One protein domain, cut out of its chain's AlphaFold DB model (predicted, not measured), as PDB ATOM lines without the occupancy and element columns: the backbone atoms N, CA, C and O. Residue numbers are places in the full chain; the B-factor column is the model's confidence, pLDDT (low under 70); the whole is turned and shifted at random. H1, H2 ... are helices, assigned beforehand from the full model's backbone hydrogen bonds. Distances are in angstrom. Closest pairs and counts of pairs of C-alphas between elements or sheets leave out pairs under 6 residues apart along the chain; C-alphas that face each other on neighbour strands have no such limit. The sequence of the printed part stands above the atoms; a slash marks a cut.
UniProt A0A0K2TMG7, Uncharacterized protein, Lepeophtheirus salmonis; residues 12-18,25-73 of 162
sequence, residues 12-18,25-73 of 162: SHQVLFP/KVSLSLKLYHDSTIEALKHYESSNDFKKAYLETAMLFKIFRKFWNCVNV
ATOM      1  N   SER A  12      -6.175  -4.178  49.713       92.19
ATOM      2  CA  SER A  12      -5.308  -3.464  50.653       92.19
ATOM      3  C   SER A  12      -6.132  -2.528  51.533       92.19
ATOM      4  O   SER A  12      -7.282  -2.224  51.214       92.19
ATOM      5  N   HIS A  13      -5.533  -2.031  52.617       93.62
ATOM      6  CA  HIS A  13      -6.172  -1.036  53.484       93.62
ATOM      7  C   HIS A  13      -6.671   0.177  52.684       93.62
ATOM      8  O   HIS A  13      -7.783   0.638  52.891       93.62
ATOM      9  N   GLN A  14      -5.888   0.634  51.708       94.81
ATOM     10  CA  GLN A  14      -6.226   1.755  50.830       94.81
ATOM     11  C   GLN A  14      -7.474   1.507  49.966       94.81
ATOM     12  O   GLN A  14      -8.173   2.449  49.617       94.81
ATOM     13  N   VAL A  15      -7.764   0.250  49.613       94.56
ATOM     14  CA  VAL A  15      -8.958  -0.103  48.825       94.56
ATOM     15  C   VAL A  15     -10.226   0.000  49.676       94.56
ATOM     16  O   VAL A  15     -11.258   0.432  49.176       94.56
ATOM     17  N   LEU A  16     -10.150  -0.373  50.957       93.69
ATOM     18  CA  LEU A  16     -11.283  -0.316  51.889       93.69
ATOM     19  C   LEU A  16     -11.456   1.069  52.530       93.69
ATOM     20  O   LEU A  16     -12.574   1.487  52.813       93.69
ATOM     21  N   PHE A  17     -10.348   1.782  52.733       94.94
ATOM     22  CA  PHE A  17     -10.289   3.085  53.390       94.94
ATOM     23  C   PHE A  17      -9.516   4.092  52.520       94.94
ATOM     24  O   PHE A  17      -8.421   4.523  52.900       94.94
ATOM     25  N   PRO A  18     -10.042   4.448  51.330       95.31
ATOM     26  CA  PRO A  18      -9.383   5.402  50.448       95.31
ATOM     27  C   PRO A  18      -9.371   6.802  51.069       95.31
ATOM     28  O   PRO A  18     -10.381   7.272  51.605       95.31
ATOM     29  N   LYS A  25      -9.876   7.552  42.148       92.81
ATOM     30  CA  LYS A  25      -8.983   6.581  41.501       92.81
ATOM     31  C   LYS A  25      -9.763   5.311  41.169       92.81
ATOM     32  O   LYS A  25      -9.854   4.400  41.991       92.81
ATOM     33  N   VAL A  26     -10.228   5.206  39.924       91.25
ATOM     34  CA  VAL A  26     -10.931   4.016  39.399       91.25
ATOM     35  C   VAL A  26     -10.148   2.723  39.667       91.25
ATOM     36  O   VAL A  26     -10.731   1.688  39.979       91.25
ATOM     37  N   SER A  27      -8.812   2.779  39.638       93.94
ATOM     38  CA  SER A  27      -7.948   1.626  39.914       93.94
ATOM     39  C   SER A  27      -8.133   1.016  41.310       93.94
ATOM     40  O   SER A  27      -7.949  -0.192  41.455       93.94
ATOM     41  N   LEU A  28      -8.518   1.795  42.330       95.25
ATOM     42  CA  LEU A  28      -8.826   1.261  43.662       95.25
ATOM     43  C   LEU A  28     -10.153   0.499  43.660       95.25
ATOM     44  O   LEU A  28     -10.208  -0.621  44.165       95.25
ATOM     45  N   SER A  29     -11.179   1.041  43.003       93.62
ATOM     46  CA  SER A  29     -12.464   0.355  42.824       93.62
ATOM     47  C   SER A  29     -12.301  -0.955  42.047       93.62
ATOM     48  O   SER A  29     -12.860  -1.980  42.425       93.62
ATOM     49  N   LEU A  30     -11.457  -0.976  41.010       94.38
ATOM     50  CA  LEU A  30     -11.176  -2.199  40.248       94.38
ATOM     51  C   LEU A  30     -10.494  -3.290  41.083       94.38
ATOM     52  O   LEU A  30     -10.752  -4.472  40.860       94.38
ATOM     53  N   LYS A  31      -9.652  -2.915  42.054       95.69
ATOM     54  CA  LYS A  31      -9.031  -3.866  42.991       95.69
ATOM     55  C   LYS A  31     -10.043  -4.466  43.967       95.69
ATOM     56  O   LYS A  31      -9.901  -5.631  44.338       95.69
ATOM     57  N   LEU A  32     -11.066  -3.703  44.360       95.50
ATOM     58  CA  LEU A  32     -12.146  -4.201  45.217       95.50
ATOM     59  C   LEU A  32     -12.905  -5.346  44.533       95.50
ATOM     60  O   LEU A  32     -13.069  -6.411  45.119       95.50
ATOM     61  N   TYR A  33     -13.276  -5.162  43.265       95.06
ATOM     62  CA  TYR A  33     -14.010  -6.153  42.464       95.06
ATOM     63  C   TYR A  33     -13.109  -7.167  41.742       95.06
ATOM     64  O   TYR A  33     -13.545  -7.823  40.795       95.06
ATOM     65  N   HIS A  34     -11.839  -7.277  42.133       94.81
ATOM     66  CA  HIS A  34     -10.903  -8.200  41.500       94.81
ATOM     67  C   HIS A  34     -11.280  -9.663  41.781       94.81
ATOM     68  O   HIS A  34     -11.746  -9.988  42.875       94.81
ATOM     69  N   ASP A  35     -11.000 -10.560  40.830       93.44
ATOM     70  CA  ASP A  35     -11.336 -11.987  40.934       93.44
ATOM     71  C   ASP A  35     -10.753 -12.619  42.209       93.44
ATOM     72  O   ASP A  35     -11.439 -13.351  42.911       93.44
ATOM     73  N   SER A  36      -9.531 -12.240  42.602       94.75
ATOM     74  CA  SER A  36      -8.935 -12.703  43.868       94.75
ATOM     75  C   SER A  36      -9.752 -12.320  45.105       94.75
ATOM     76  O   SER A  36      -9.779 -13.059  46.081       94.75
ATOM     77  N   THR A  37     -10.384 -11.144  45.097       95.19
ATOM     78  CA  THR A  37     -11.230 -10.687  46.206       95.19
ATOM     79  C   THR A  37     -12.529 -11.484  46.229       95.19
ATOM     80  O   THR A  37     -12.938 -11.944  47.289       95.19
ATOM     81  N   ILE A  38     -13.134 -11.716  45.061       95.44
ATOM     82  CA  ILE A  38     -14.347 -12.530  44.914       95.44
ATOM     83  C   ILE A  38     -14.099 -13.964  45.404       95.44
ATOM     84  O   ILE A  38     -14.878 -14.481  46.202       95.44
ATOM     85  N   GLU A  39     -13.006 -14.594  44.977       93.44
ATOM     86  CA  GLU A  39     -12.667 -15.958  45.399       93.44
ATOM     87  C   GLU A  39     -12.289 -16.032  46.882       93.44
ATOM     88  O   GLU A  39     -12.659 -16.987  47.560       93.44
ATOM     89  N   ALA A  40     -11.633 -15.003  47.429       93.00
ATOM     90  CA  ALA A  40     -11.383 -14.931  48.866       93.00
ATOM     91  C   ALA A  40     -12.690 -14.883  49.671       93.00
ATOM     92  O   ALA A  40     -12.821 -15.605  50.655       93.00
ATOM     93  N   LEU A  41     -13.669 -14.074  49.249       93.38
ATOM     94  CA  LEU A  41     -14.976 -14.003  49.908       93.38
ATOM     95  C   LEU A  41     -15.678 -15.370  49.899       93.38
ATOM     96  O   LEU A  41     -16.172 -15.803  50.934       93.38
ATOM     97  N   LYS A  42     -15.659 -16.086  48.768       92.12
ATOM     98  CA  LYS A  42     -16.209 -17.451  48.685       92.12
ATOM     99  C   LYS A  42     -15.460 -18.442  49.574       92.12
ATOM    100  O   LYS A  42     -16.085 -19.269  50.218       92.12
ATOM    101  N   HIS A  43     -14.133 -18.357  49.637       89.19
ATOM    102  CA  HIS A  43     -13.339 -19.229  50.501       89.19
ATOM    103  C   HIS A  43     -13.715 -19.054  51.980       89.19
ATOM    104  O   HIS A  43     -13.917 -20.036  52.692       89.19
ATOM    105  N   TYR A  44     -13.859 -17.804  52.429       86.38
ATOM    106  CA  TYR A  44     -14.211 -17.497  53.816       86.38
ATOM    107  C   TYR A  44     -15.687 -17.729  54.152       86.38
ATOM    108  O   TYR A  44     -16.022 -17.839  55.333       86.38
ATOM    109  N   GLU A  45     -16.568 -17.858  53.155       85.38
ATOM    110  CA  GLU A  45     -17.942 -18.304  53.386       85.38
ATOM    111  C   GLU A  45     -17.968 -19.694  54.031       85.38
ATOM    112  O   GLU A  45     -18.690 -19.912  54.999       85.38
ATOM    113  N   SER A  46     -17.122 -20.622  53.594       74.06
ATOM    114  CA  SER A  46     -17.134 -21.980  54.139       74.06
ATOM    115  C   SER A  46     -16.599 -22.071  55.582       74.06
ATOM    116  O   SER A  46     -16.930 -23.020  56.298       74.06
ATOM    117  N   SER A  47     -15.833 -21.074  56.045       72.38
ATOM    118  CA  SER A  47     -15.008 -21.148  57.262       72.38
ATOM    119  C   SER A  47     -15.396 -20.195  58.405       72.38
ATOM    120  O   SER A  47     -14.664 -20.139  59.391       72.38
ATOM    121  N   ASN A  48     -16.468 -19.405  58.286       72.38
ATOM    122  CA  ASN A  48     -16.793 -18.331  59.245       72.38
ATOM    123  C   ASN A  48     -18.272 -18.360  59.684       72.38
ATOM    124  O   ASN A  48     -19.072 -19.034  59.053       72.38
ATOM    125  N   ASP A  49     -18.674 -17.624  60.722       75.38
ATOM    126  CA  ASP A  49     -20.081 -17.547  61.170       75.38
ATOM    127  C   ASP A  49     -20.940 -16.634  60.270       75.38
ATOM    128  O   ASP A  49     -22.161 -16.760  60.202       75.38
ATOM    129  N   PHE A  50     -20.301 -15.754  59.490       75.25
ATOM    130  CA  PHE A  50     -20.950 -14.816  58.559       75.25
ATOM    131  C   PHE A  50     -21.097 -15.363  57.127       75.25
ATOM    132  O   PHE A  50     -21.074 -14.597  56.160       75.25
ATOM    133  N   LYS A  51     -21.247 -16.687  56.980       79.12
ATOM    134  CA  LYS A  51     -21.224 -17.430  55.699       79.12
ATOM    135  C   LYS A  51     -22.005 -16.741  54.584       79.12
ATOM    136  O   LYS A  51     -21.459 -16.370  53.548       79.12
ATOM    137  N   LYS A  52     -23.287 -16.487  54.852       85.94
ATOM    138  CA  LYS A  52     -24.232 -15.936  53.878       85.94
ATOM    139  C   LYS A  52     -23.831 -14.544  53.379       85.94
ATOM    140  O   LYS A  52     -23.863 -14.304  52.177       85.94
ATOM    141  N   ALA A  53     -23.385 -13.661  54.274       88.94
ATOM    142  CA  ALA A  53     -23.004 -12.298  53.909       88.94
ATOM    143  C   ALA A  53     -21.778 -12.271  52.978       88.94
ATOM    144  O   ALA A  53     -21.723 -11.466  52.045       88.94
ATOM    145  N   TYR A  54     -20.810 -13.171  53.188       91.88
ATOM    146  CA  TYR A  54     -19.643 -13.282  52.311       91.88
ATOM    147  C   TYR A  54     -20.022 -13.730  50.898       91.88
ATOM    148  O   TYR A  54     -19.565 -13.124  49.926       91.88
ATOM    149  N   LEU A  55     -20.892 -14.736  50.777       92.81
ATOM    150  CA  LEU A  55     -21.360 -15.217  49.477       92.81
ATOM    151  C   LEU A  55     -22.175 -14.160  48.729       92.81
ATOM    152  O   LEU A  55     -21.909 -13.909  47.554       92.81
ATOM    153  N   GLU A  56     -23.120 -13.506  49.404       92.62
ATOM    154  CA  GLU A  56     -23.933 -12.433  48.816       92.62
ATOM    155  C   GLU A  56     -23.054 -11.272  48.328       92.62
ATOM    156  O   GLU A  56     -23.219 -10.789  47.206       92.62
ATOM    157  N   THR A  57     -22.044 -10.887  49.115       93.62
ATOM    158  CA  THR A  57     -21.066  -9.863  48.714       93.62
ATOM    159  C   THR A  57     -20.256 -10.307  47.495       93.62
ATOM    160  O   THR A  57     -20.071  -9.528  46.560       93.62
ATOM    161  N   ALA A  58     -19.802 -11.564  47.457       95.62
ATOM    162  CA  ALA A  58     -19.065 -12.109  46.319       95.62
ATOM    163  C   ALA A  58     -19.913 -12.112  45.036       95.62
ATOM    164  O   ALA A  58     -19.416 -11.769  43.960       95.62
ATOM    165  N   MET A  59     -21.198 -12.466  45.144       94.88
ATOM    166  CA  MET A  59     -22.148 -12.432  44.029       94.88
ATOM    167  C   MET A  59     -22.359 -11.005  43.520       94.88
ATOM    168  O   MET A  59     -22.266 -10.771  42.314       94.88
ATOM    169  N   LEU A  60     -22.552 -10.040  44.422       93.88
ATOM    170  CA  LEU A  60     -22.683  -8.629  44.059       93.88
ATOM    171  C   LEU A  60     -21.415  -8.098  43.372       93.88
ATOM    172  O   LEU A  60     -21.488  -7.445  42.331       93.88
ATOM    173  N   PHE A  61     -20.233  -8.426  43.899       96.25
ATOM    174  CA  PHE A  61     -18.958  -8.025  43.297       96.25
ATOM    175  C   PHE A  61     -18.780  -8.624  41.901       96.25
ATOM    176  O   PHE A  61     -18.285  -7.946  41.001       96.25
ATOM    177  N   LYS A  62     -19.238  -9.862  41.690       95.81
ATOM    178  CA  LYS A  62     -19.234 -10.506  40.374       95.81
ATOM    179  C   LYS A  62     -20.136  -9.778  39.371       95.81
ATOM    180  O   LYS A  62     -19.749  -9.667  38.209       95.81
ATOM    181  N   ILE A  63     -21.285  -9.244  39.800       95.31
ATOM    182  CA  ILE A  63     -22.158  -8.417  38.946       95.31
ATOM    183  C   ILE A  63     -21.416  -7.155  38.498       95.31
ATOM    184  O   ILE A  63     -21.327  -6.900  37.298       95.31
ATOM    185  N   PHE A  64     -20.818  -6.402  39.428       94.31
ATOM    186  CA  PHE A  64     -20.075  -5.183  39.079       94.31
ATOM    187  C   PHE A  64     -18.840  -5.465  38.225       94.31
ATOM    188  O   PHE A  64     -18.551  -4.720  37.288       94.31
ATOM    189  N   ARG A  65     -18.143  -6.577  38.483       95.12
ATOM    190  CA  ARG A  65     -17.029  -7.025  37.644       95.12
ATOM    191  C   ARG A  65     -17.490  -7.341  36.221       95.12
ATOM    192  O   ARG A  65     -16.844  -6.904  35.272       95.12
ATOM    193  N   LYS A  66     -18.609  -8.058  36.064       95.12
ATOM    194  CA  LYS A  66     -19.192  -8.360  34.748       95.12
ATOM    195  C   LYS A  66     -19.646  -7.087  34.034       95.12
ATOM    196  O   LYS A  66     -19.368  -6.945  32.848       95.12
ATOM    197  N   PHE A  67     -20.259  -6.147  34.752       95.06
ATOM    198  CA  PHE A  67     -20.619  -4.842  34.200       95.06
ATOM    199  C   PHE A  67     -19.398  -4.097  33.673       95.06
ATOM    200  O   PHE A  67     -19.391  -3.725  32.505       95.06
ATOM    201  N   TRP A  68     -18.338  -3.968  34.474       93.62
ATOM    202  CA  TRP A  68     -17.102  -3.324  34.030       93.62
ATOM    203  C   TRP A  68     -16.502  -3.996  32.789       93.62
ATOM    204  O   TRP A  68     -16.122  -3.316  31.839       93.62
ATOM    205  N   ASN A  69     -16.439  -5.328  32.771       92.94
ATOM    206  CA  ASN A  69     -15.916  -6.082  31.633       92.94
ATOM    207  C   ASN A  69     -16.757  -5.884  30.361       92.94
ATOM    208  O   ASN A  69     -16.184  -5.774  29.283       92.94
ATOM    209  N   CYS A  70     -18.082  -5.787  30.496       93.25
ATOM    210  CA  CYS A  70     -19.013  -5.499  29.406       93.25
ATOM    211  C   CYS A  70     -18.778  -4.099  28.815       93.25
ATOM    212  O   CYS A  70     -18.602  -3.946  27.606       93.25
ATOM    213  N   VAL A  71     -18.707  -3.074  29.665       92.25
ATOM    214  CA  VAL A  71     -18.592  -1.683  29.205       92.25
ATOM    215  C   VAL A  71     -17.177  -1.320  28.748       92.25
ATOM    216  O   VAL A  71     -16.995  -0.521  27.838       92.25
ATOM    217  N   ASN A  72     -16.137  -1.935  29.309       91.44
ATOM    218  CA  ASN A  72     -14.747  -1.540  29.066       91.44
ATOM    219  C   ASN A  72     -14.076  -2.268  27.877       91.44
ATOM    220  O   ASN A  72     -12.843  -2.348  27.797       91.44
ATOM    221  N   VAL A  73     -14.855  -2.794  26.928       91.50
ATOM    222  CA  VAL A  73     -14.334  -3.448  25.714       91.50
ATOM    223  C   VAL A  73     -13.888  -2.401  24.694       91.50
ATOM    224  O   VAL A  73     -14.682  -1.584  24.231       91.50
TER     225      VAL A  73
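This is residues 12 to 18 and 25 to 73 of the 162 residues of an uncharacterized protein of Lepeophtheirus salmonis (UniProt A0A0K2TMG7). A long helix, H4, has the shorter H3 folded back beside its first half, the two making a lopsided helical hairpin. H2 follows roughly the line of H3, set off at a step, and the tiny H1 packs on H2 on the side away from H4. The printed part has 56 residues with four named helices, in the order H1, H2, H3, H4, and no named strand; the class is all helix. It is only just compact, close to loose, with a radius of gyration of the C-alphas of 12.0 A and spans of 36 by 25 by 14 A.

H4 is residues 51 to 71, 30.9 A from C-alpha 51 at (-21.224, -17.430, 55.699) to C-alpha 71 at (-18.592, -1.683, 29.205). H3 is residues 35 to 45, 15.4 A long. H2 is residues 26 to 32, 10.1 A long. H1 is residues 13 to 16, beginning at C-alpha 13 at (-6.172, -1.036, 53.484) and 5.4 A long.

H3 and H4 form a hairpin and touch, at a shallow tilt of 16 degrees, opposite ways; their closest C-alphas, of Glu 45 and Lys 51, are 4.1 A apart. H2 and H3 are close but not clearly touching, at a shallow tilt of 29 degrees, the same way, with the closest C-alphas, of Lys 31 and Thr 37, 7.9 A apart. H2 and H4 are near each other, with 5 pairs of C-alphas within 10 A. H1 and H2 touch, the closest C-alphas being those of Val 15 and Leu 28, at 5.3 A. H1 is apart from H3 and H4. In H2, H3 and H4 every O i to N i+4 pair is within hydrogen-bond range; H1 is too short for such a pair.

The two C-alphas farthest apart, of Asp 49 and Val 73, are 38.6 A apart. Residues 19 to 24 are not printed, and C-alphas 18 and 25 are 9.0 A apart across this cut, which lies in the link from H1 to H2. The links H2 to H3 and H3 to H4 are tight. The mean pLDDT of the printed part is 91.3, and no printed residue is under 70.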